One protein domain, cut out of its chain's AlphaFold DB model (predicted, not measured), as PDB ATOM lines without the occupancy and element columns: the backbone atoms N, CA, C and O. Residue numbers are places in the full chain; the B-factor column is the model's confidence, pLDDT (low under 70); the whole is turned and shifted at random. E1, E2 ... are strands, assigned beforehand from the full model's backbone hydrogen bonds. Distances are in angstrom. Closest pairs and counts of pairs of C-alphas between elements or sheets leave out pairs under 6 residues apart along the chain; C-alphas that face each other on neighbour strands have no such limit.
ATOM      1  N   THR A   4      29.266  -0.375 -21.729       60.44
ATOM      2  CA  THR A   4      29.989  -1.189 -20.750       60.44
ATOM      3  C   THR A   4      30.279  -2.550 -21.346       60.44
ATOM      4  O   THR A   4      29.394  -3.163 -21.938       60.44
ATOM      5  N   ASN A   5      31.498  -3.040 -21.165       68.88
ATOM      6  CA  ASN A   5      31.827  -4.421 -21.488       68.88
ATOM      7  C   ASN A   5      31.071  -5.368 -20.553       68.88
ATOM      8  O   ASN A   5      30.906  -5.095 -19.361       68.88
ATOM      9  N   GLN A   6      30.621  -6.485 -21.104       56.84
ATOM     10  CA  GLN A   6      30.185  -7.634 -20.333       56.84
ATOM     11  C   GLN A   6      31.404  -8.479 -20.008       56.84
ATOM     12  O   GLN A   6      32.214  -8.741 -20.893       56.84
ATOM     13  N   TYR A   7      31.513  -8.933 -18.769       61.94
ATOM     14  CA  TYR A   7      32.644  -9.731 -18.319       61.94
ATOM     15  C   TYR A   7      32.183 -11.119 -17.883       61.94
ATOM     16  O   TYR A   7      31.119 -11.247 -17.275       61.94
ATOM     17  N   ASN A   8      32.976 -12.147 -18.181       56.38
ATOM     18  CA  ASN A   8      32.834 -13.437 -17.505       56.38
ATOM     19  C   ASN A   8      33.328 -13.330 -16.038       56.38
ATOM     20  O   ASN A   8      33.940 -12.323 -15.665       56.38
ATOM     21  N   PRO A   9      33.093 -14.341 -15.180       48.88
ATOM     22  CA  PRO A   9      33.578 -14.362 -13.799       48.88
ATOM     23  C   PRO A   9      35.107 -14.243 -13.661       48.88
ATOM     24  O   PRO A   9      35.582 -13.847 -12.599       48.88
ATOM     25  N   SER A  10      35.880 -14.547 -14.714       43.09
ATOM     26  CA  SER A  10      37.337 -14.345 -14.775       43.09
ATOM     27  C   SER A  10      37.767 -12.946 -15.252       43.09
ATOM     28  O   SER A  10      38.961 -12.654 -15.249       43.09
ATOM     29  N   GLY A  11      36.829 -12.055 -15.593       49.69
ATOM     30  CA  GLY A  11      37.098 -10.657 -15.948       49.69
ATOM     31  C   GLY A  11      37.451 -10.400 -17.418       49.69
ATOM     32  O   GLY A  11      37.892  -9.301 -17.751       49.69
ATOM     33  N   GLU A  12      37.255 -11.369 -18.312       54.25
ATOM     34  CA  GLU A  12      37.451 -11.211 -19.760       54.25
ATOM     35  C   GLU A  12      36.202 -10.622 -20.417       54.25
ATOM     36  O   GLU A  12      35.078 -10.967 -20.048       54.25
ATOM     37  N   THR A  13      36.389  -9.729 -21.395       55.66
ATOM     38  CA  THR A  13      35.261  -9.139 -22.131       55.66
ATOM     39  C   THR A  13      34.613 -10.208 -23.005       55.66
ATOM     40  O   THR A  13      35.276 -10.828 -23.825       55.66
ATOM     41  N   THR A  14      33.313 -10.419 -22.824       62.66
ATOM     42  CA  THR A  14      32.521 -11.418 -23.558       62.66
ATOM     43  C   THR A  14      31.491 -10.804 -24.493       62.66
ATOM     44  O   THR A  14      30.821 -11.556 -25.194       62.66
ATOM     45  N   GLY A  15      31.365  -9.474 -24.481       66.31
ATOM     46  CA  GLY A  15      30.440  -8.699 -25.296       66.31
ATOM     47  C   GLY A  15      30.269  -7.277 -24.775       66.31
ATOM     48  O   GLY A  15      30.991  -6.829 -23.877       66.31
ATOM     49  N   HIS A  16      29.279  -6.571 -25.308       75.00
ATOM     50  CA  HIS A  16      28.982  -5.188 -24.957       75.00
ATOM     51  C   HIS A  16      27.539  -5.015 -24.494       75.00
ATOM     52  O   HIS A  16      26.637  -5.743 -24.902       75.00
ATOM     53  N   ASN A  17      27.321  -4.037 -23.617       69.88
ATOM     54  CA  ASN A  17      26.026  -3.761 -23.013       69.88
ATOM     55  C   ASN A  17      25.673  -2.269 -23.083       69.88
ATOM     56  O   ASN A  17      26.490  -1.406 -22.739       69.88
ATOM     57  N   LEU A  18      24.430  -1.999 -23.482       68.56
ATOM     58  CA  LEU A  18      23.762  -0.704 -23.450       68.56
ATOM     59  C   LEU A  18      22.616  -0.720 -22.421       68.56
ATOM     60  O   LEU A  18      21.502  -1.136 -22.735       68.56
ATOM     61  N   ARG A  19      22.869  -0.213 -21.203       59.44
ATOM     62  CA  ARG A  19      21.869  -0.155 -20.108       59.44
ATOM     63  C   ARG A  19      21.125   1.178 -19.992       59.44
ATOM     64  O   ARG A  19      19.991   1.221 -19.528       59.44
ATOM     65  N   SER A  20      21.757   2.286 -20.365       53.94
ATOM     66  CA  SER A  20      21.162   3.621 -20.237       53.94
ATOM     67  C   SER A  20      21.774   4.578 -21.253       53.94
ATOM     68  O   SER A  20      22.890   5.080 -21.103       53.94
ATOM     69  N   PHE A  21      21.035   4.824 -22.330       51.19
ATOM     70  CA  PHE A  21      21.469   5.711 -23.393       51.19
ATOM     71  C   PHE A  21      20.294   6.530 -23.917       51.19
ATOM     72  O   PHE A  21      19.218   6.003 -24.164       51.19
ATOM     73  N   LEU A  22      20.516   7.836 -24.046       49.84
ATOM     74  CA  LEU A  22      19.677   8.742 -24.814       49.84
ATOM     75  C   LEU A  22      20.595   9.327 -25.885       49.84
ATOM     76  O   LEU A  22      21.419  10.192 -25.584       49.84
ATOM     77  N   GLY A  23      20.532   8.801 -27.104       52.78
ATOM     78  CA  GLY A  23      21.382   9.275 -28.194       52.78
ATOM     79  C   GLY A  23      21.522   8.283 -29.339       52.78
ATOM     80  O   GLY A  23      21.003   7.173 -29.289       52.78
ATOM     81  N   ILE A  24      22.257   8.680 -30.372       50.12
ATOM     82  CA  ILE A  24      22.520   7.842 -31.542       50.12
ATOM     83  C   ILE A  24      23.763   6.989 -31.271       50.12
ATOM     84  O   ILE A  24      24.829   7.526 -30.967       50.12
ATOM     85  N   VAL A  25      23.637   5.663 -31.355       57.06
ATOM     86  CA  VAL A  25      24.785   4.764 -31.507       57.06
ATOM     87  C   VAL A  25      25.051   4.706 -33.006       57.06
ATOM     88  O   VAL A  25      24.611   3.806 -33.719       57.06
ATOM     89  N   GLU A  26      25.708   5.755 -33.492       43.69
ATOM     90  CA  GLU A  26      26.207   5.813 -34.856       43.69
ATOM     91  C   GLU A  26      27.538   5.090 -34.838       43.69
ATOM     92  O   GLU A  26      28.545   5.568 -34.316       43.69
ATOM     93  N   ILE A  27      27.495   3.860 -35.313       46.66
ATOM     94  CA  ILE A  27      28.626   2.972 -35.276       46.66
ATOM     95  C   ILE A  27      28.807   2.504 -36.718       46.66
ATOM     96  O   ILE A  27      28.293   1.486 -37.154       46.66
ATOM     97  N   LEU A  28      29.658   3.248 -37.432       40.31
ATOM     98  CA  LEU A  28      30.530   2.664 -38.454       40.31
ATOM     99  C   LEU A  28      31.578   1.723 -37.802       40.31
ATOM    100  O   LEU A  28      32.590   1.387 -38.407       40.31
ATOM    101  N   THR A  29      31.396   1.346 -36.533       45.75
ATOM    102  CA  THR A  29      32.126   0.280 -35.850       45.75
ATOM    103  C   THR A  29      31.590  -1.052 -36.341       45.75
ATOM    104  O   THR A  29      30.623  -1.623 -35.847       45.75
ATOM    105  N   VAL A  30      32.291  -1.561 -37.331       43.38
ATOM    106  CA  VAL A  30      32.412  -2.987 -37.524       43.38
ATOM    107  C   VAL A  30      33.037  -3.560 -36.243       43.38
ATOM    108  O   VAL A  30      34.247  -3.446 -36.042       43.38
ATOM    109  N   LEU A  31      32.226  -4.123 -35.344       48.53
ATOM    110  CA  LEU A  31      32.725  -4.966 -34.255       48.53
ATOM    111  C   LEU A  31      32.941  -6.359 -34.856       48.53
ATOM    112  O   LEU A  31      32.161  -7.282 -34.669       48.53
ATOM    113  N   LEU A  32      33.985  -6.458 -35.688       45.59
ATOM    114  CA  LEU A  32      34.526  -7.726 -36.171       45.59
ATOM    115  C   LEU A  32      35.345  -8.334 -35.031       45.59
ATOM    116  O   LEU A  32      36.567  -8.181 -34.988       45.59
ATOM    117  N   GLU A  33      34.695  -9.032 -34.113       50.88
ATOM    118  CA  GLU A  33      35.402 -10.040 -33.331       50.88
ATOM    119  C   GLU A  33      35.569 -11.264 -34.253       50.88
ATOM    120  O   GLU A  33      34.626 -11.946 -34.635       50.88
ATOM    121  N   ALA A  34      36.810 -11.459 -34.708       41.03
ATOM    122  CA  ALA A  34      37.290 -12.553 -35.553       41.03
ATOM    123  C   ALA A  34      36.823 -12.595 -37.031       41.03
ATOM    124  O   ALA A  34      36.231 -13.563 -37.506       41.03
ATOM    125  N   ARG A  35      37.328 -11.658 -37.848       46.94
ATOM    126  CA  ARG A  35      37.872 -12.051 -39.167       46.94
ATOM    127  C   ARG A  35      39.337 -11.666 -39.304       46.94
ATOM    128  O   ARG A  35      39.707 -10.706 -39.972       46.94
ATOM    129  N   ILE A  49      39.041 -18.024 -32.422       66.94
ATOM    130  CA  ILE A  49      38.766 -16.946 -31.468       66.94
ATOM    131  C   ILE A  49      37.255 -16.904 -31.313       66.94
ATOM    132  O   ILE A  49      36.547 -16.765 -32.304       66.94
ATOM    133  N   SER A  50      36.787 -17.076 -30.083       69.94
ATOM    134  CA  SER A  50      35.372 -17.179 -29.765       69.94
ATOM    135  C   SER A  50      34.990 -16.099 -28.765       69.94
ATOM    136  O   SER A  50      35.656 -15.922 -27.743       69.94
ATOM    137  N   THR A  51      33.897 -15.402 -29.055       81.38
ATOM    138  CA  THR A  51      33.237 -14.458 -28.152       81.38
ATOM    139  C   THR A  51      31.788 -14.867 -27.975       81.38
ATOM    140  O   THR A  51      31.103 -15.146 -28.954       81.38
ATOM    141  N   GLY A  52      31.293 -14.880 -26.738       82.88
ATOM    142  CA  GLY A  52      29.937 -15.345 -26.459       82.88
ATOM    143  C   GLY A  52      28.857 -14.399 -26.985       82.88
ATOM    144  O   GLY A  52      27.855 -14.854 -27.517       82.88
ATOM    145  N   ARG A  53      29.027 -13.084 -26.845       88.31
ATOM    146  CA  ARG A  53      27.940 -12.100 -26.994       88.31
ATOM    147  C   ARG A  53      28.430 -10.904 -27.792       88.31
ATOM    148  O   ARG A  53      29.559 -10.473 -27.572       88.31
ATOM    149  N   ALA A  54      27.609 -10.341 -28.673       87.50
ATOM    150  CA  ALA A  54      27.963  -9.082 -29.333       87.50
ATOM    151  C   ALA A  54      27.356  -7.881 -28.605       87.50
ATOM    152  O   ALA A  54      28.062  -7.192 -27.865       87.50
ATOM    153  N   LEU A  55      26.048  -7.650 -28.765       88.19
ATOM    154  CA  LEU A  55      25.356  -6.503 -28.186       88.19
ATOM    155  C   LEU A  55      24.122  -6.919 -27.388       88.19
ATOM    156  O   LEU A  55      23.130  -7.389 -27.946       88.19
ATOM    157  N   LEU A  56      24.169  -6.660 -26.083       89.56
ATOM    158  CA  LEU A  56      23.004  -6.659 -25.206       89.56
ATOM    159  C   LEU A  56      22.444  -5.240 -25.085       89.56
ATOM    160  O   LEU A  56      23.154  -4.307 -24.699       89.56
ATOM    161  N   VAL A  57      21.159  -5.090 -25.372       89.88
ATOM    162  CA  VAL A  57      20.406  -3.852 -25.201       89.88
ATOM    163  C   VAL A  57      19.397  -4.062 -24.080       89.88
ATOM    164  O   VAL A  57      18.460  -4.839 -24.220       89.88
ATOM    165  N   GLU A  58      19.587  -3.338 -22.983       90.50
ATOM    166  CA  GLU A  58      18.668  -3.269 -21.833       90.50
ATOM    167  C   GLU A  58      18.156  -1.829 -21.630       90.50
ATOM    168  O   GLU A  58      17.580  -1.479 -20.600       90.50
ATOM    169  N   ALA A  59      18.420  -0.946 -22.597       85.25
ATOM    170  CA  ALA A  59      18.051   0.456 -22.525       85.25
ATOM    171  C   ALA A  59      16.529   0.631 -22.601       85.25
ATOM    172  O   ALA A  59      15.861   0.087 -23.478       85.25
ATOM    173  N   THR A  60      15.990   1.450 -21.697       88.44
ATOM    174  CA  THR A  60      14.569   1.842 -21.676       88.44
ATOM    175  C   THR A  60      14.328   3.238 -22.261       88.44
ATOM    176  O   THR A  60      13.197   3.624 -22.572       88.44
ATOM    177  N   ALA A  61      15.408   4.006 -22.420       85.88
ATOM    178  CA  ALA A  61      15.428   5.283 -23.113       85.88
ATOM    179  C   ALA A  61      15.730   5.093 -24.608       85.88
ATOM    180  O   ALA A  61      16.257   4.062 -25.030       85.88
ATOM    181  N   ALA A  62      15.398   6.119 -25.394       87.62
ATOM    182  CA  ALA A  62      15.518   6.068 -26.843       87.62
ATOM    183  C   ALA A  62      16.948   5.718 -27.290       87.62
ATOM    184  O   ALA A  62      17.905   6.441 -26.994       87.62
ATOM    185  N   THR A  63      17.061   4.611 -28.021       85.62
ATOM    186  CA  THR A  63      18.317   4.066 -28.540       85.62
ATOM    187  C   THR A  63      18.214   3.938 -30.052       85.62
ATOM    188  O   THR A  63      17.270   3.332 -30.552       85.62
ATOM    189  N   TRP A  64      19.185   4.482 -30.787       87.25
ATOM    190  CA  TRP A  64      19.259   4.348 -32.242       87.25
ATOM    191  C   TRP A  64      20.506   3.550 -32.621       87.25
ATOM    192  O   TRP A  64      21.612   3.961 -32.279       87.25
ATOM    193  N   LEU A  65      20.326   2.437 -33.326       86.62
ATOM    194  CA  LEU A  65      21.370   1.573 -33.870       86.62
ATOM    195  C   LEU A  65      21.398   1.761 -35.392       86.62
ATOM    196  O   LEU A  65      20.536   1.254 -36.105       86.62
ATOM    197  N   VAL A  66      22.355   2.528 -35.906       86.31
ATOM    198  CA  VAL A  66      22.376   2.912 -37.328       86.31
ATOM    199  C   VAL A  66      23.585   2.290 -38.013       86.31
ATOM    200  O   VAL A  66      24.716   2.604 -37.652       86.31
ATOM    201  N   GLY A  67      23.344   1.418 -39.000       83.06
ATOM    202  CA  GLY A  67      24.393   0.787 -39.809       83.06
ATOM    203  C   GLY A  67      25.296  -0.168 -39.027       83.06
ATOM    204  O   GLY A  67      26.473  -0.298 -39.354       83.06
ATOM    205  N   THR A  68      24.770  -0.791 -37.969       81.94
ATOM    206  CA  THR A  68      25.564  -1.661 -37.092       81.94
ATOM    207  C   THR A  68      25.843  -3.011 -37.753       81.94
ATOM    208  O   THR A  68      25.008  -3.534 -38.488       81.94
ATOM    209  N   ARG A  69      27.023  -3.575 -37.491       83.00
ATOM    210  CA  ARG A  69      27.443  -4.891 -37.979       83.00
ATOM    211  C   ARG A  69      28.067  -5.682 -36.832       83.00
ATOM    212  O   ARG A  69      29.089  -5.243 -36.302       83.00
ATOM    213  N   LEU A  70      27.450  -6.803 -36.466       82.25
ATOM    214  CA  LEU A  70      27.878  -7.691 -35.381       82.25
ATOM    215  C   LEU A  70      27.884  -9.133 -35.888       82.25
ATOM    216  O   LEU A  70      26.844  -9.663 -36.262       82.25
ATOM    217  N   GLU A  71      29.053  -9.758 -35.941       80.94
ATOM    218  CA  GLU A  71      29.247 -11.037 -36.626       80.94
ATOM    219  C   GLU A  71      30.036 -11.996 -35.731       80.94
ATOM    220  O   GLU A  71      30.947 -11.579 -35.022       80.94
ATOM    221  N   HIS A  72      29.722 -13.289 -35.811       81.69
ATOM    222  CA  HIS A  72      30.509 -14.375 -35.221       81.69
ATOM    223  C   HIS A  72      30.576 -14.426 -33.685       81.69
ATOM    224  O   HIS A  72      31.528 -14.964 -33.114       81.69
ATOM    225  N   HIS A  73      29.521 -13.986 -33.005       83.19
ATOM    226  CA  HIS A  73      29.359 -14.227 -31.572       83.19
ATOM    227  C   HIS A  73      28.565 -15.514 -31.311       83.19
ATOM    228  O   HIS A  73      27.535 -15.761 -31.935       83.19
ATOM    229  N   GLU A  74      29.047 -16.373 -30.417       84.88
ATOM    230  CA  GLU A  74      28.557 -17.749 -30.315       84.88
ATOM    231  C   GLU A  74      27.160 -17.888 -29.719       84.88
ATOM    232  O   GLU A  74      26.437 -18.774 -30.151       84.88
ATOM    233  N   LEU A  75      26.754 -17.043 -28.773       86.62
ATOM    234  CA  LEU A  75      25.413 -17.077 -28.183       86.62
ATOM    235  C   LEU A  75      24.446 -16.187 -28.965       86.62
ATOM    236  O   LEU A  75      23.338 -16.623 -29.281       86.62
ATOM    237  N   TYR A  76      24.842 -14.947 -29.277       86.62
ATOM    238  CA  TYR A  76      24.028 -14.031 -30.079       86.62
ATOM    239  C   TYR A  76      24.788 -12.827 -30.640       86.62
ATOM    240  O   TYR A  76      25.765 -12.364 -30.047       86.62
ATOM    241  N   GLN A  77      24.240 -12.252 -31.712       87.69
ATOM    242  CA  GLN A  77      24.702 -10.991 -32.301       87.69
ATOM    243  C   GLN A  77      23.956  -9.810 -31.657       87.69
ATOM    244  O   GLN A  77      24.557  -8.977 -30.985       87.69
ATOM    245  N   TYR A  78      22.624  -9.800 -31.718       88.56
ATOM    246  CA  TYR A  78      21.790  -8.796 -31.051       88.56
ATOM    247  C   TYR A  78      20.865  -9.447 -30.024       88.56
ATOM    248  O   TYR A  78      20.170 -10.418 -30.320       88.56
ATOM    249  N   ASN A  79      20.820  -8.899 -28.812       90.06
ATOM    250  CA  ASN A  79      19.890  -9.335 -27.777       90.06
ATOM    251  C   ASN A  79      19.238  -8.123 -27.112       90.06
ATOM    252  O   ASN A  79      19.907  -7.344 -26.437       90.06
ATOM    253  N   LEU A  80      17.938  -7.955 -27.323       91.31
ATOM    254  CA  LEU A  80      17.114  -6.961 -26.652       91.31
ATOM    255  C   LEU A  80      16.435  -7.646 -25.467       91.31
ATOM    256  O   LEU A  80      15.598  -8.532 -25.650       91.31
ATOM    257  N   GLU A  81      16.787  -7.223 -24.260       91.94
ATOM    258  CA  GLU A  81      16.324  -7.821 -23.011       91.94
ATOM    259  C   GLU A  81      15.672  -6.743 -22.144       91.94
ATOM    260  O   GLU A  81      16.351  -5.849 -21.641       91.94
ATOM    261  N   ASN A  82      14.349  -6.811 -21.967       93.56
ATOM    262  CA  ASN A  82      13.562  -5.783 -21.265       93.56
ATOM    263  C   ASN A  82      13.791  -4.352 -21.807       93.56
ATOM    264  O   ASN A  82      13.716  -3.368 -21.067       93.56
ATOM    265  N   ALA A  83      14.109  -4.229 -23.098       90.06
ATOM    266  CA  ALA A  83      14.426  -2.964 -23.744       90.06
ATOM    267  C   ALA A  83      13.164  -2.228 -24.215       90.06
ATOM    268  O   ALA A  83      12.168  -2.839 -24.617       90.06
ATOM    269  N   HIS A  84      13.234  -0.896 -24.236       92.62
ATOM    270  CA  HIS A  84      12.163  -0.042 -24.742       92.62
ATOM    271  C   HIS A  84      12.699   1.076 -25.632       92.62
ATOM    272  O   HIS A  84      13.712   1.697 -25.321       92.62
ATOM    273  N   ASN A  85      11.942   1.402 -26.684       92.00
ATOM    274  CA  ASN A  85      12.200   2.542 -27.571       92.00
ATOM    275  C   ASN A  85      13.521   2.403 -28.346       92.00
ATOM    276  O   ASN A  85      14.375   3.293 -28.334       92.00
ATOM    277  N   VAL A  86      13.681   1.273 -29.033       89.75
ATOM    278  CA  VAL A  86      14.875   0.971 -29.828       89.75
ATOM    279  C   VAL A  86      14.544   1.117 -31.311       89.75
ATOM    280  O   VAL A  86      13.634   0.477 -31.827       89.75
ATOM    281  N   PHE A  87      15.301   1.948 -32.012       90.75
ATOM    282  CA  PHE A  87      15.291   2.041 -33.466       90.75
ATOM    283  C   PHE A  87      16.576   1.418 -34.005       90.75
ATOM    284  O   PHE A  87      17.662   1.777 -33.561       90.75
ATOM    285  N   SER A  88      16.473   0.512 -34.970       88.56
ATOM    286  CA  SER A  88      17.603  -0.090 -35.671       88.56
ATOM    287  C   SER A  88      17.403   0.038 -37.176       88.56
ATOM    288  O   SER A  88      16.291  -0.124 -37.678       88.56
ATOM    289  N   THR A  89      18.459   0.354 -37.920       85.81
ATOM    290  CA  THR A  89      18.400   0.423 -39.382       85.81
ATOM    291  C   THR A  89      19.697  -0.029 -40.021       85.81
ATOM    292  O   THR A  89      20.784   0.244 -39.508       85.81
ATOM    293  N   MET A  90      19.566  -0.708 -41.161       84.25
ATOM    294  CA  MET A  90      20.668  -1.296 -41.924       84.25
ATOM    295  C   MET A  90      21.599  -2.151 -41.052       84.25
ATOM    296  O   MET A  90      22.816  -2.090 -41.214       84.25
ATOM    297  N   GLN A  91      21.037  -2.912 -40.105       85.56
ATOM    298  CA  GLN A  91      21.850  -3.819 -39.300       85.56
ATOM    299  C   GLN A  91      22.325  -5.008 -40.137       85.56
ATOM    300  O   GLN A  91      21.623  -5.441 -41.058       85.56
ATOM    301  N   GLN A  92      23.483  -5.560 -39.796       84.94
ATOM    302  CA  GLN A  92      23.979  -6.787 -40.396       84.94
ATOM    303  C   GLN A  92      24.568  -7.728 -39.346       84.94
ATOM    304  O   GLN A  92      25.243  -7.285 -38.417       84.94
ATOM    305  N   SER A  93      24.344  -9.028 -39.517       82.88
ATOM    306  CA  SER A  93      25.007 -10.046 -38.717       82.88
ATOM    307  C   SER A  93      25.392 -11.303 -39.487       82.88
ATOM    308  O   SER A  93      24.971 -11.512 -40.623       82.88
ATOM    309  N   GLU A  94      26.205 -12.155 -38.866       80.31
ATOM    310  CA  GLU A  94      26.605 -13.437 -39.444       80.31
ATOM    311  C   GLU A  94      26.769 -14.501 -38.353       80.31
ATOM    312  O   GLU A  94      27.394 -14.267 -37.314       80.31
ATOM    313  N   SER A  95      26.193 -15.676 -38.601       77.19
ATOM    314  CA  SER A  95      26.333 -16.869 -37.773       77.19
ATOM    315  C   SER A  95      27.782 -17.361 -37.771       77.19
ATOM    316  O   SER A  95      28.499 -17.293 -38.770       77.19
ATOM    317  N   VAL A  96      28.212 -17.921 -36.643       77.81
ATOM    318  CA  VAL A  96      29.578 -18.421 -36.458       77.81
ATOM    319  C   VAL A  96      29.871 -19.609 -37.382       77.81
ATOM    320  O   VAL A  96      29.154 -20.609 -37.377       77.81
ATOM    321  N   TYR A  97      30.964 -19.543 -38.149       73.81
ATOM    322  CA  TYR A  97      31.288 -20.567 -39.158       73.81
ATOM    323  C   TYR A  97      31.614 -21.942 -38.573       73.81
ATOM    324  O   TYR A  97      31.393 -22.958 -39.226       73.81
ATOM    325  N   TRP A  98      32.150 -21.979 -37.354       75.56
ATOM    326  CA  TRP A  98      32.510 -23.211 -36.648       75.56
ATOM    327  C   TRP A  98      31.394 -23.720 -35.728       75.56
ATOM    328  O   TRP A  98      31.657 -24.487 -34.806       75.56
ATOM    329  N   GLN A  99      30.148 -23.313 -35.972       78.25
ATOM    330  CA  GLN A  99      28.967 -23.874 -35.328       78.25
ATOM    331  C   GLN A  99      28.110 -24.636 -36.357       78.25
ATOM    332  O   GLN A  99      27.974 -24.236 -37.521       78.25
ATOM    333  N   GLY A 100      27.508 -25.746 -35.929       78.50
ATOM    334  CA  GLY A 100      26.670 -26.600 -36.771       78.50
ATOM    335  C   GLY A 100      27.061 -28.078 -36.700       78.50
ATOM    336  O   GLY A 100      27.885 -28.459 -35.862       78.50
ATOM    337  N   PRO A 101      26.511 -28.923 -37.591       79.56
ATOM    338  CA  PRO A 101      26.808 -30.352 -37.629       79.56
ATOM    339  C   PRO A 101      28.316 -30.644 -37.638       79.56
ATOM    340  O   PRO A 101      29.059 -30.096 -38.449       79.56
ATOM    341  N   GLY A 102      28.761 -31.516 -36.729       79.19
ATOM    342  CA  GLY A 102      30.172 -31.897 -36.587       79.19
ATOM    343  C   GLY A 102      31.026 -30.957 -35.728       79.19
ATOM    344  O   GLY A 102      32.208 -31.236 -35.547       79.19
ATOM    345  N   ASN A 103      30.446 -29.887 -35.177       80.62
ATOM    346  CA  ASN A 103      31.133 -28.953 -34.287       80.62
ATOM    347  C   ASN A 103      30.582 -29.002 -32.855       80.62
ATOM    348  O   ASN A 103      29.639 -29.726 -32.537       80.62
ATOM    349  N   MET A 104      31.204 -28.213 -31.979       81.44
ATOM    350  CA  MET A 104      30.746 -27.997 -30.613       81.44
ATOM    351  C   MET A 104      29.369 -27.311 -30.604       81.44
ATOM    352  O   MET A 104      29.137 -26.367 -31.358       81.44
ATOM    353  N   LEU A 105      28.461 -27.800 -29.755       82.81
ATOM    354  CA  LEU A 105      27.092 -27.293 -29.653       82.81
ATOM    355  C   LEU A 105      26.968 -26.265 -28.532       82.81
ATOM    356  O   LEU A 105      27.439 -26.488 -27.416       82.81
ATOM    357  N   ILE A 106      26.249 -25.181 -28.799       78.50
ATOM    358  CA  ILE A 106      25.891 -24.189 -27.784       78.50
ATOM    359  C   ILE A 106      25.107 -24.847 -26.633       78.50
ATOM    360  O   ILE A 106      24.277 -25.731 -26.887       78.50
ATOM    361  N   PRO A 107      25.312 -24.424 -25.369       83.38
ATOM    362  CA  PRO A 107      26.083 -23.247 -24.945       83.38
ATOM    363  C   PRO A 107      27.587 -23.463 -24.775       83.38
ATOM    364  O   PRO A 107      28.241 -22.608 -24.197       83.38
ATOM    365  N   ALA A 108      28.165 -24.563 -25.259       84.38
ATOM    366  CA  ALA A 108      29.607 -24.767 -25.186       84.38
ATOM    367  C   ALA A 108      30.395 -23.782 -26.068       84.38
ATOM    368  O   ALA A 108      29.956 -23.545 -27.192       84.38
ATOM    369  N   PRO A 109      31.538 -23.231 -25.590       81.38
ATOM    370  CA  PRO A 109      32.211 -23.446 -24.296       81.38
ATOM    371  C   PRO A 109      31.785 -22.459 -23.181       81.38
ATOM    372  O   PRO A 109      32.460 -22.320 -22.164       81.38
ATOM    373  N   TRP A 110      30.690 -21.729 -23.368       85.00
ATOM    374  CA  TRP A 110      30.223 -20.664 -22.479       85.00
ATOM    375  C   TRP A 110      29.361 -21.135 -21.308       85.00
ATOM    376  O   TRP A 110      28.877 -20.274 -20.581       85.00
ATOM    377  N   GLN A 111      29.155 -22.440 -21.093       86.44
ATOM    378  CA  GLN A 111      28.156 -22.947 -20.133       86.44
ATOM    379  C   GLN A 111      28.358 -22.407 -18.717       86.44
ATOM    380  O   GLN A 111      27.391 -22.044 -18.056       86.44
ATOM    381  N   ASP A 112      29.615 -22.292 -18.290       85.62
ATOM    382  CA  ASP A 112      29.979 -21.786 -16.962       85.62
ATOM    383  C   ASP A 112      29.891 -20.252 -16.855       85.62
ATOM    384  O   ASP A 112      29.992 -19.685 -15.769       85.62
ATOM    385  N   ASN A 113      29.704 -19.570 -17.986       84.62
ATOM    386  CA  ASN A 113      29.706 -18.118 -18.115       84.62
ATOM    387  C   ASN A 113      28.362 -17.560 -18.593       84.62
ATOM    388  O   ASN A 113      28.298 -16.363 -18.879       84.62
ATOM    389  N   VAL A 114      27.320 -18.390 -18.728       87.62
ATOM    390  CA  VAL A 114      25.969 -17.958 -19.118       87.62
ATOM    391  C   VAL A 114      25.385 -17.046 -18.035       87.62
ATOM    392  O   VAL A 114      25.483 -17.329 -16.841       87.62
ATOM    393  N   ILE A 115      24.775 -15.941 -18.454       88.38
ATOM    394  CA  ILE A 115      24.085 -14.979 -17.592       88.38
ATOM    395  C   ILE A 115      22.570 -15.038 -17.839       88.38
ATOM    396  O   ILE A 115      22.147 -15.505 -18.894       88.38
ATOM    397  N   PRO A 116      21.729 -14.531 -16.916       90.25
ATOM    398  CA  PRO A 116      20.272 -14.641 -17.038       90.25
ATOM    399  C   PRO A 116      19.658 -14.046 -18.312       90.25
ATOM    400  O   PRO A 116      18.554 -14.430 -18.673       90.25
ATOM    401  N   SER A 117      20.332 -13.097 -18.969       89.75
ATOM    402  CA  SER A 117      19.838 -12.476 -20.200       89.75
ATOM    403  C   SER A 117      20.206 -13.245 -21.470       89.75
ATOM    404  O   SER A 117      19.746 -12.871 -22.546       89.75
ATOM    405  N   ASP A 118      21.029 -14.288 -21.391       89.75
ATOM    406  CA  ASP A 118      21.378 -15.085 -22.564       89.75
ATOM    407  C   ASP A 118      20.230 -15.998 -23.009       89.75
ATOM    408  O   ASP A 118      19.381 -16.376 -22.199       89.75
ATOM    409  N   PRO A 119      20.211 -16.423 -24.284       84.00
ATOM    410  CA  PRO A 119      19.356 -17.525 -24.695       84.00
ATOM    411  C   PRO A 119      19.759 -18.810 -23.955       84.00
ATOM    412  O   PRO A 119      20.942 -19.142 -23.873       84.00
ATOM    413  N   ASP A 120      18.783 -19.546 -23.426       81.44
ATOM    414  CA  ASP A 120      19.038 -20.778 -22.664       81.44
ATOM    415  C   ASP A 120      19.154 -22.041 -23.543       81.44
ATOM    416  O   ASP A 120      19.622 -23.082 -23.078       81.44
ATOM    417  N   PHE A 121      18.762 -21.946 -24.821       79.44
ATOM    418  CA  PHE A 121      18.766 -23.020 -25.827       79.44
ATOM    419  C   PHE A 121      18.052 -24.311 -25.383       79.44
ATOM    420  O   PHE A 121      18.242 -25.375 -25.982       79.44
ATOM    421  N   SER A 122      17.242 -24.245 -24.326       80.94
ATOM    422  CA  SER A 122      16.579 -25.394 -23.704       80.94
ATOM    423  C   SER A 122      15.403 -25.911 -24.532       80.94
ATOM    424  O   SER A 122      15.017 -27.072 -24.410       80.94
ATOM    425  N   GLN A 123      14.875 -25.071 -25.423       73.38
ATOM    426  CA  GLN A 123      13.807 -25.408 -26.355       73.38
ATOM    427  C   GLN A 123      14.250 -26.347 -27.486       73.38
ATOM    428  O   GLN A 123      13.402 -26.891 -28.192       73.38
ATOM    429  N   PHE A 124      15.560 -26.542 -27.662       79.94
ATOM    430  CA  PHE A 124      16.131 -27.386 -28.708       79.94
ATOM    431  C   PHE A 124      16.687 -28.685 -28.127       79.94
ATOM    432  O   PHE A 124      17.311 -28.693 -27.057       79.94
ATOM    433  N   ALA A 125      16.517 -29.783 -28.869       80.19
ATOM    434  CA  ALA A 125      17.101 -31.067 -28.498       80.19
ATOM    435  C   ALA A 125      18.622 -30.934 -28.309       80.19
ATOM    436  O   ALA A 125      19.283 -30.109 -28.946       80.19
ATOM    437  N   ALA A 126      19.179 -31.708 -27.376       85.56
ATOM    438  CA  ALA A 126      20.579 -31.583 -26.967       85.56
ATOM    439  C   ALA A 126      21.575 -31.841 -28.115       85.56
ATOM    440  O   ALA A 126      22.688 -31.325 -28.085       85.56
ATOM    441  N   ASP A 127      21.163 -32.619 -29.113       83.31
ATOM    442  CA  ASP A 127      21.929 -33.059 -30.277       83.31
ATOM    443  C   ASP A 127      21.514 -32.372 -31.590       83.31
ATOM    444  O   ASP A 127      22.082 -32.666 -32.644       83.31
ATOM    445  N   ASP A 128      20.569 -31.427 -31.548       79.25
ATOM    446  CA  ASP A 128      20.136 -30.689 -32.734       79.25
ATOM    447  C   ASP A 128      21.157 -29.609 -33.105       79.25
ATOM    448  O   ASP A 128      21.080 -28.449 -32.695       79.25
ATOM    449  N   ALA A 129      22.144 -30.016 -33.899       77.94
ATOM    450  CA  ALA A 129      23.232 -29.156 -34.336       77.94
ATOM    451  C   ALA A 129      22.799 -28.029 -35.288       77.94
ATOM    452  O   ALA A 129      23.573 -27.100 -35.505       77.94
ATOM    453  N   LEU A 130      21.600 -28.100 -35.875       76.44
ATOM    454  CA  LEU A 130      21.074 -27.034 -36.728       76.44
ATOM    455  C   LEU A 130      20.352 -25.973 -35.895       76.44
ATOM    456  O   LEU A 130      20.460 -24.790 -36.208       76.44
ATOM    457  N   CYS A 131      19.690 -26.377 -34.809       75.50
ATOM    458  CA  CYS A 131      19.015 -25.456 -33.899       75.50
ATOM    459  C   CYS A 131      19.928 -24.884 -32.801       75.50
ATOM    460  O   CYS A 131      19.703 -23.765 -32.336       75.50
ATOM    461  N   ARG A 132      20.971 -25.610 -32.375       80.44
ATOM    462  CA  ARG A 132      21.937 -25.160 -31.349       80.44
ATOM    463  C   ARG A 132      23.008 -24.233 -31.922       80.44
ATOM    464  O   ARG A 132      24.205 -24.510 -31.844       80.44
ATOM    465  N   MET A 133      22.534 -23.125 -32.479       81.56
ATOM    466  CA  MET A 133      23.290 -22.098 -33.194       81.56
ATOM    467  C   MET A 133      23.037 -20.712 -32.602       81.56
ATOM    468  O   MET A 133      21.946 -20.445 -32.093       81.56
ATOM    469  N   GLY A 134      24.040 -19.833 -32.672       81.88
ATOM    470  CA  GLY A 134      23.958 -18.500 -32.086       81.88
ATOM    471  C   GLY A 134      22.819 -17.708 -32.713       81.88
ATOM    472  O   GLY A 134      22.586 -17.777 -33.919       81.88
ATOM    473  N   HIS A 135      22.075 -16.961 -31.904       85.38
ATOM    474  CA  HIS A 135      20.942 -16.195 -32.408       85.38
ATOM    475  C   HIS A 135      21.416 -14.927 -33.113       85.38
ATOM    476  O   HIS A 135      22.202 -14.155 -32.569       85.38
ATOM    477  N   SER A 136      20.915 -14.669 -34.318       85.69
ATOM    478  CA  SER A 136      21.219 -13.403 -34.995       85.69
ATOM    479  C   SER A 136      20.599 -12.224 -34.246       85.69
ATOM    480  O   SER A 136      21.295 -11.288 -33.874       85.69
ATOM    481  N   GLU A 137      19.310 -12.321 -33.928       88.12
ATOM    482  CA  GLU A 137      18.606 -11.333 -33.119       88.12
ATOM    483  C   GLU A 137      17.616 -12.033 -32.186       88.12
ATOM    484  O   GLU A 137      16.865 -12.916 -32.602       88.12
ATOM    485  N   ARG A 138      17.620 -11.636 -30.912       87.81
ATOM    486  CA  ARG A 138      16.655 -12.071 -29.901       87.81
ATOM    487  C   ARG A 138      15.970 -10.852 -29.303       87.81
ATOM    488  O   ARG A 138      16.635  -9.907 -28.891       87.81
ATOM    489  N   ILE A 139      14.644 -10.902 -29.219       90.88
ATOM    490  CA  ILE A 139      13.818  -9.863 -28.600       90.88
ATOM    491  C   ILE A 139      13.022 -10.519 -27.478       90.88
ATOM    492  O   ILE A 139      12.140 -11.337 -27.732       90.88
ATOM    493  N   HIS A 140      13.333 -10.171 -26.235       89.31
ATOM    494  CA  HIS A 140      12.695 -10.745 -25.057       89.31
ATOM    495  C   HIS A 140      12.196  -9.658 -24.116       89.31
ATOM    496  O   HIS A 140      12.916  -8.705 -23.806       89.31
ATOM    497  N   ALA A 141      10.932  -9.792 -23.699       91.44
ATOM    498  CA  ALA A 141      10.244  -8.867 -22.796       91.44
ATOM    499  C   ALA A 141      10.403  -7.374 -23.171       91.44
ATOM    500  O   ALA A 141      10.355  -6.494 -22.319       91.44
ATOM    501  N   SER A 142      10.599  -7.090 -24.460       90.88
ATOM    502  CA  SER A 142      10.929  -5.764 -24.985       90.88
ATOM    503  C   SER A 142       9.767  -5.203 -25.802       90.88
ATOM    504  O   SER A 142       8.944  -5.955 -26.325       90.88
ATOM    505  N   SER A 143       9.685  -3.878 -25.932       91.75
ATOM    506  CA  SER A 143       8.625  -3.221 -26.708       91.75
ATOM    507  C   SER A 143       9.101  -1.947 -27.406       91.75
ATOM    508  O   SER A 143      10.166  -1.411 -27.102       91.75
ATOM    509  N   ASN A 144       8.311  -1.449 -28.363       92.44
ATOM    510  CA  ASN A 144       8.666  -0.294 -29.196       92.44
ATOM    511  C   ASN A 144      10.032  -0.469 -29.887       92.44
ATOM    512  O   ASN A 144      10.870   0.435 -29.866       92.44
ATOM    513  N   PHE A 145      10.254  -1.653 -30.461       91.38
ATOM    514  CA  PHE A 145      11.397  -1.934 -31.320       91.38
ATOM    515  C   PHE A 145      11.013  -1.733 -32.786       91.38
ATOM    516  O   PHE A 145      10.004  -2.262 -33.250       91.38
ATOM    517  N   PHE A 146      11.826  -0.970 -33.509       91.19
ATOM    518  CA  PHE A 146      11.623  -0.665 -34.916       91.19
ATOM    519  C   PHE A 146      12.875  -1.012 -35.711       91.19
ATOM    520  O   PHE A 146      13.900  -0.354 -35.549       91.19
ATOM    521  N   LEU A 147      12.776  -2.003 -36.596       89.38
ATOM    522  CA  LEU A 147      13.871  -2.448 -37.452       89.38
ATOM    523  C   LEU A 147      13.620  -2.089 -38.923       89.38
ATOM    524  O   LEU A 147      12.897  -2.776 -39.642       89.38
ATOM    525  N   TYR A 148      14.273  -1.027 -39.389       88.12
ATOM    526  CA  TYR A 148      14.215  -0.554 -40.769       88.12
ATOM    527  C   TYR A 148      15.424  -1.032 -41.557       88.12
ATOM    528  O   TYR A 148      16.412  -0.325 -41.746       88.12
ATOM    529  N   GLY A 149      15.328  -2.262 -42.033       81.88
ATOM    530  CA  GLY A 149      16.388  -2.886 -42.802       81.88
ATOM    531  C   GLY A 149      17.381  -3.624 -41.926       81.88
ATOM    532  O   GLY A 149      18.041  -3.037 -41.076       81.88
ATOM    533  N   GLY A 150      17.461  -4.926 -42.146       81.38
ATOM    534  CA  GLY A 150      18.367  -5.813 -41.448       81.38
ATOM    535  C   GLY A 150      18.793  -6.929 -42.377       81.38
ATOM    536  O   GLY A 150      18.117  -7.207 -43.377       81.38
ATOM    537  N   CYS A 151      19.926  -7.525 -42.050       80.19
ATOM    538  CA  CYS A 151      20.404  -8.708 -42.715       80.19
ATOM    539  C   CYS A 151      21.156  -9.625 -41.754       80.19
ATOM    540  O   CYS A 151      21.882  -9.153 -40.893       80.19
ATOM    541  N   THR A 152      20.991 -10.935 -41.892       75.94
ATOM    542  CA  THR A 152      21.911 -11.912 -41.311       75.94
ATOM    543  C   THR A 152      22.450 -12.877 -42.376       75.94
ATOM    544  O   THR A 152      22.207 -12.694 -43.570       75.94
ATOM    545  N   GLY A 153      23.298 -13.824 -42.020       70.31
ATOM    546  CA  GLY A 153      23.809 -14.792 -42.973       70.31
ATOM    547  C   GLY A 153      24.582 -15.909 -42.302       70.31
ATOM    548  O   GLY A 153      25.025 -15.797 -41.163       70.31
ATOM    549  N   ARG A 154      24.792 -16.984 -43.058       63.34
ATOM    550  CA  ARG A 154      25.834 -17.982 -42.817       63.34
ATOM    551  C   ARG A 154      26.804 -17.906 -43.980       63.34
ATOM    552  O   ARG A 154      26.366 -18.039 -45.118       63.34
ATOM    553  N   SER A 155      28.083 -17.710 -43.680       44.62
ATOM    554  CA  SER A 155      29.219 -17.727 -44.608       44.62
ATOM    555  C   SER A 155      28.909 -17.190 -46.016       44.62
ATOM    556  O   SER A 155      28.513 -17.920 -46.923       44.62
ATOM    557  N   SER A 156      29.194 -15.902 -46.219       28.22
ATOM    558  CA  SER A 156      29.377 -15.230 -47.525       28.22
ATOM    559  C   SER A 156      28.151 -14.896 -48.395       28.22
ATOM    560  O   SER A 156      28.333 -14.464 -49.534       28.22
ATOM    561  N   THR A 157      26.922 -14.958 -47.872       28.03
ATOM    562  CA  THR A 157      25.725 -14.510 -48.621       28.03
ATOM    563  C   THR A 157      24.834 -13.590 -47.785       28.03
ATOM    564  O   THR A 157      24.406 -13.977 -46.704       28.03
ATOM    565  N   MET A 158      24.572 -12.373 -48.282       34.53
ATOM    566  CA  MET A 158      23.758 -11.332 -47.634       34.53
ATOM    567  C   MET A 158      22.489 -11.084 -48.463       34.53
ATOM    568  O   MET A 158      22.589 -10.691 -49.624       34.53
ATOM    569  N   ALA A 159      21.308 -11.273 -47.884       30.80
ATOM    570  CA  ALA A 159      20.032 -10.767 -48.417       30.80
ATOM    571  C   ALA A 159      19.639  -9.443 -47.695       30.80
ATOM    572  O   ALA A 159      20.446  -8.918 -46.930       30.80
ATOM    573  N   ALA A 160      18.486  -8.814 -47.965       27.55
ATOM    574  CA  ALA A 160      18.180  -7.476 -47.432       27.55
ATOM    575  C   ALA A 160      16.687  -7.205 -47.128       27.55
ATOM    576  O   ALA A 160      15.847  -7.384 -48.002       27.55
ATOM    577  N   LEU A 161      16.474  -6.570 -45.958       34.03
ATOM    578  CA  LEU A 161      15.462  -5.565 -45.549       34.03
ATOM    579  C   LEU A 161      14.105  -5.971 -44.911       34.03
ATOM    580  O   LEU A 161      13.426  -6.859 -45.388       34.03
ATOM    581  N   ALA A 162      13.731  -5.162 -43.891       28.44
ATOM    582  CA  ALA A 162      12.479  -5.035 -43.108       28.44
ATOM    583  C   ALA A 162      12.090  -6.176 -42.136       28.44
ATOM    584  O   ALA A 162      11.076  -6.843 -42.280       28.44
ATOM    585  N   MET A 163      12.867  -6.273 -41.050       38.88
ATOM    586  CA  MET A 163      12.751  -7.252 -39.964       38.88
ATOM    587  C   MET A 163      12.902  -8.686 -40.446       38.88
ATOM    588  O   MET A 163      11.947  -9.373 -40.798       38.88
ATOM    589  N   GLN A 164      14.160  -9.112 -40.464       34.38
ATOM    590  CA  GLN A 164      14.525 -10.376 -41.047       34.38
ATOM    591  C   GLN A 164      15.758 -10.990 -40.395       34.38
ATOM    592  O   GLN A 164      16.836 -10.392 -40.411       34.38
ATOM    593  N   LEU A 165      15.588 -12.231 -39.925       33.75
ATOM    594  CA  LEU A 165      16.665 -13.205 -39.883       33.75
ATOM    595  C   LEU A 165      16.824 -13.742 -41.325       33.75
ATOM    596  O   LEU A 165      15.906 -14.346 -41.873       33.75
ATOM    597  N   LEU A 166      17.924 -13.431 -42.001       37.88
ATOM    598  CA  LEU A 166      18.319 -14.014 -43.277       37.88
ATOM    599  C   LEU A 166      19.334 -15.133 -43.022       37.88
ATOM    600  O   LEU A 166      20.365 -14.892 -42.405       37.88
ATOM    601  N   GLU A 167      19.173 -16.285 -43.643       42.03
ATOM    602  CA  GLU A 167      20.335 -17.021 -44.132       42.03
ATOM    603  C   GLU A 167      19.980 -17.570 -45.515       42.03
ATOM    604  O   GLU A 167      18.824 -17.553 -45.926       42.03
ATOM    605  N   ASN A 168      20.991 -18.051 -46.229       33.28
ATOM    606  CA  ASN A 168      20.858 -18.873 -47.429       33.28
ATOM    607  C   ASN A 168      20.724 -20.360 -47.024       33.28
ATOM    608  O   ASN A 168      21.464 -21.203 -47.531       33.28
ATOM    609  N   SER A 169      19.907 -20.628 -45.992       49.34
ATOM    610  CA  SER A 169      19.609 -21.925 -45.348       49.34
ATOM    611  C   SER A 169      19.063 -21.715 -43.913       49.34
ATOM    612  O   SER A 169      19.443 -22.455 -42.999       49.34
ATOM    613  N   THR A 170      18.173 -20.743 -43.668       58.56
ATOM    614  CA  THR A 170      17.389 -20.763 -42.414       58.56
ATOM    615  C   THR A 170      15.975 -21.163 -42.745       58.56
ATOM    616  O   THR A 170      15.198 -20.371 -43.267       58.56
ATOM    617  N   THR A 171      15.595 -22.374 -42.349       71.62
ATOM    618  CA  THR A 171      14.210 -22.834 -42.489       71.62
ATOM    619  C   THR A 171      13.223 -21.845 -41.856       71.62
ATOM    620  O   THR A 171      12.188 -21.557 -42.445       71.62
ATOM    621  N   ASN A 172      13.575 -21.259 -40.702       78.12
ATOM    622  CA  ASN A 172      12.737 -20.317 -39.959       78.12
ATOM    623  C   ASN A 172      13.378 -18.921 -39.884       78.12
ATOM    624  O   ASN A 172      14.277 -18.687 -39.081       78.12
ATOM    625  N   MET A 173      12.880 -17.978 -40.678       79.19
ATOM    626  CA  MET A 173      13.378 -16.596 -40.744       79.19
ATOM    627  C   MET A 173      12.834 -15.696 -39.631       79.19
ATOM    628  O   MET A 173      13.366 -14.620 -39.365       79.19
ATOM    629  N   LEU A 174      11.721 -16.088 -39.015       81.25
ATOM    630  CA  LEU A 174      11.152 -15.406 -37.862       81.25
ATOM    631  C   LEU A 174      10.438 -16.421 -36.980       81.25
ATOM    632  O   LEU A 174       9.589 -17.183 -37.450       81.25
ATOM    633  N   LEU A 175      10.762 -16.390 -35.692       80.31
ATOM    634  CA  LEU A 175      10.152 -17.226 -34.668       80.31
ATOM    635  C   LEU A 175       9.421 -16.348 -33.649       80.31
ATOM    636  O   LEU A 175       9.934 -15.309 -33.233       80.31
ATOM    637  N   SER A 176       8.247 -16.796 -33.209       80.56
ATOM    638  CA  SER A 176       7.580 -16.294 -32.006       80.56
ATOM    639  C   SER A 176       7.469 -17.447 -31.015       80.56
ATOM    640  O   SER A 176       6.711 -18.398 -31.229       80.56
ATOM    641  N   GLY A 177       8.284 -17.411 -29.960       76.19
ATOM    642  CA  GLY A 177       8.531 -18.597 -29.140       76.19
ATOM    643  C   GLY A 177       9.112 -19.727 -29.998       76.19
ATOM    644  O   GLY A 177      10.122 -19.533 -30.667       76.19
ATOM    645  N   ASN A 178       8.440 -20.882 -30.022       72.50
ATOM    646  CA  ASN A 178       8.848 -22.046 -30.824       72.50
ATOM    647  C   ASN A 178       8.084 -22.175 -32.152       72.50
ATOM    648  O   ASN A 178       8.193 -23.197 -32.827       72.50
ATOM    649  N   GLN A 179       7.275 -21.178 -32.518       76.62
ATOM    650  CA  GLN A 179       6.488 -21.204 -33.745       76.62
ATOM    651  C   GLN A 179       7.173 -20.391 -34.844       76.62
ATOM    652  O   GLN A 179       7.480 -19.213 -34.650       76.62
ATOM    653  N   ALA A 180       7.340 -21.003 -36.016       79.75
ATOM    654  CA  ALA A 180       7.711 -20.297 -37.234       79.75
ATOM    655  C   ALA A 180       6.579 -19.373 -37.688       79.75
ATOM    656  O   ALA A 180       5.442 -19.808 -37.879       79.75
ATOM    657  N   ILE A 181       6.905 -18.091 -37.825       84.56
ATOM    658  CA  ILE A 181       6.012 -17.050 -38.344       84.56
ATOM    659  C   ILE A 181       6.299 -16.788 -39.821       84.56
ATOM    660  O   ILE A 181       5.380 -16.501 -40.582       84.56
ATOM    661  N   ALA A 182       7.566 -16.898 -40.219       83.25
ATOM    662  CA  ALA A 182       7.988 -16.799 -41.604       83.25
ATOM    663  C   ALA A 182       9.101 -17.811 -41.875       83.25
ATOM    664  O   ALA A 182      10.055 -17.923 -41.094       83.25
ATOM    665  N   THR A 183       8.970 -18.528 -42.984       84.50
ATOM    666  CA  THR A 183       9.958 -19.493 -43.471       84.50
ATOM    667  C   THR A 183      10.574 -19.020 -44.778       84.50
ATOM    668  O   THR A 183       9.952 -18.251 -45.520       84.50
ATOM    669  N   GLU A 184      11.798 -19.468 -45.059       80.25
ATOM    670  CA  GLU A 184      12.510 -19.108 -46.293       80.25
ATOM    671  C   GLU A 184      11.767 -19.593 -47.538       80.25
ATOM    672  O   GLU A 184      11.621 -18.832 -48.494       80.25
ATOM    673  N   ASP A 185      11.203 -20.800 -47.484       85.69
ATOM    674  CA  ASP A 185      10.449 -21.395 -48.590       85.69
ATOM    675  C   ASP A 185       9.226 -20.551 -48.988       85.69
ATOM    676  O   ASP A 185       8.914 -20.408 -50.171       85.69
ATOM    677  N   GLU A 186       8.542 -19.950 -48.010       88.06
ATOM    678  CA  GLU A 186       7.366 -19.099 -48.237       88.06
ATOM    679  C   GLU A 186       7.730 -17.663 -48.641       88.06
ATOM    680  O   GLU A 186       6.879 -16.927 -49.141       88.06
ATOM    681  N   ASN A 187       8.984 -17.256 -48.438       83.06
ATOM    682  CA  ASN A 187       9.457 -15.885 -48.623       83.06
ATOM    683  C   ASN A 187      10.698 -15.827 -49.524       83.06
ATOM    684  O   ASN A 187      11.556 -14.967 -49.341       83.06
ATOM    685  N   ALA A 188      10.819 -16.743 -50.484       84.19
ATOM    686  CA  ALA A 188      12.018 -16.890 -51.297       84.19
ATOM    687  C   ALA A 188      12.378 -15.608 -52.075       84.19
ATOM    688  O   ALA A 188      11.558 -15.017 -52.781       84.19
ATOM    689  N   GLY A 189      13.644 -15.205 -51.980       76.94
ATOM    690  CA  GLY A 189      14.253 -14.119 -52.740       76.94
ATOM    691  C   GLY A 189      15.444 -14.603 -53.570       76.94
ATOM    692  O   GLY A 189      15.756 -15.788 -53.638       76.94
ATOM    693  N   GLY A 190      16.126 -13.671 -54.244       72.00
ATOM    694  CA  GLY A 190      17.190 -14.023 -55.195       72.00
ATOM    695  C   GLY A 190      18.458 -14.629 -54.574       72.00
ATOM    696  O   GLY A 190      19.177 -15.336 -55.272       72.00
ATOM    697  N   TRP A 191      18.742 -14.343 -53.299       70.94
ATOM    698  CA  TRP A 191      19.962 -14.762 -52.581       70.94
ATOM    699  C   TRP A 191      19.668 -15.245 -51.143       70.94
ATOM    700  O   TRP A 191      20.521 -15.140 -50.263       70.94
ATOM    701  N   GLY A 192      18.444 -15.717 -50.905       74.75
ATOM    702  CA  GLY A 192      17.889 -16.084 -49.597       74.75
ATOM    703  C   GLY A 192      16.450 -15.580 -49.467       74.75
ATOM    704  O   GLY A 192      15.942 -14.943 -50.393       74.75
ATOM    705  N   GLY A 193      15.784 -15.824 -48.340       78.44
ATOM    706  CA  GLY A 193      14.429 -15.301 -48.114       78.44
ATOM    707  C   GLY A 193      14.379 -13.766 -47.985       78.44
ATOM    708  O   GLY A 193      15.413 -13.137 -47.749       78.44
ATOM    709  N   VAL A 194      13.196 -13.143 -48.090       83.06
ATOM    710  CA  VAL A 194      12.928 -11.707 -47.826       83.06
ATOM    711  C   VAL A 194      11.589 -11.500 -47.102       83.06
ATOM    712  O   VAL A 194      10.547 -11.858 -47.640       83.06
TER     713      VAL A 194
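Overview. This is residues 4 to 35 and 49 to 194 of the 202 residues of an uncharacterized protein of Aspergillus mulundensis (UniProt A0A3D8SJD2). What is the main shape? From E2 to E11 the chain is wound in stacked turns, whose strands make two sheets face to face: E3, E4, E6, E7, E9 and E11 against E1, E2, E5, E8 and E10. The hairpin E12 and E13 lies beyond the E10 and E11 end of the stack, and residues 95 to 134 make a long loop between E9 and E10. What is it made of? The printed part has 178 residues with no named helix and 13 named strands, E1 to E13 in that order; its class is all strand, though strands hold only 76 residues, under half. The first sheet is branched, its neighbour pairs parallel, and the second is mixed, in the order E1, E2, E5, E8, E10. The whole is compact, with a radius of gyration of the C-alphas of 15.3 A and spans of 39 by 36 by 31 A.

Arrangement. How is the branched sheet built? E9, residues 84 to 94, has E6, residues 63 to 66, and E7, residues 69 to 71, on one side and E11, residues 143 to 151, on the other side; N 65 and O 87, N 70 and O 92, and N 88 and O 146 are within hydrogen-bond range at 2.8, 3.0 and 2.8 A. E3, residues 23 to 26, is parallel to E6, with N 25 and O 64 at 2.8 A, and E4, residues 30 to 32, to E7, with N 31 and O 69 at 3.5 A. What makes the other sheet? E1, residues 4 to 7, and E2, residues 13 to 18, form a hairpin, with N 6 and O 15 at 2.8 A. E5, residues 51 to 57, E8, residues 73 to 81, and E10, residues 135 to 140, follow in parallel, with N 16 and O 54, N 57 and O 79, and N 80 and O 138 at 2.9, 2.8 and 2.8 A. How do the sheets meet? They form a sandwich, two sheets face to face, their facing parts 10.6 A centre to centre. The closest C-alphas of E7 and E8, those of Leu 70 and Gln 77, are 5.5 A apart. What of the last strands? E12, residues 172 to 176, and E13, residues 179 to 183, form a hairpin, with N 181 and O 174 at 2.9 A; both are apart from E10 and E11.

Along the chain. Where are the ends? E1 begins at C-alpha 4 (29.989, -1.189, -20.750), and E13 ends at C-alpha 183 (9.958, -19.493, -43.471). Which strands are longest? E9 spans 24.6 A and bends by 81 degrees at residue 90; E11 spans 20.6 A.

Size, cuts and confidence. Is it unbroken? Residues 36 to 48 are not printed; C-alphas 35 and 49 are 9.2 A apart. The links E9 to E10 and E11 to E12 are long. Where is confidence low? The pLDDT is under 70 at 50 residues, among them 17 to 35 and 154 to 170.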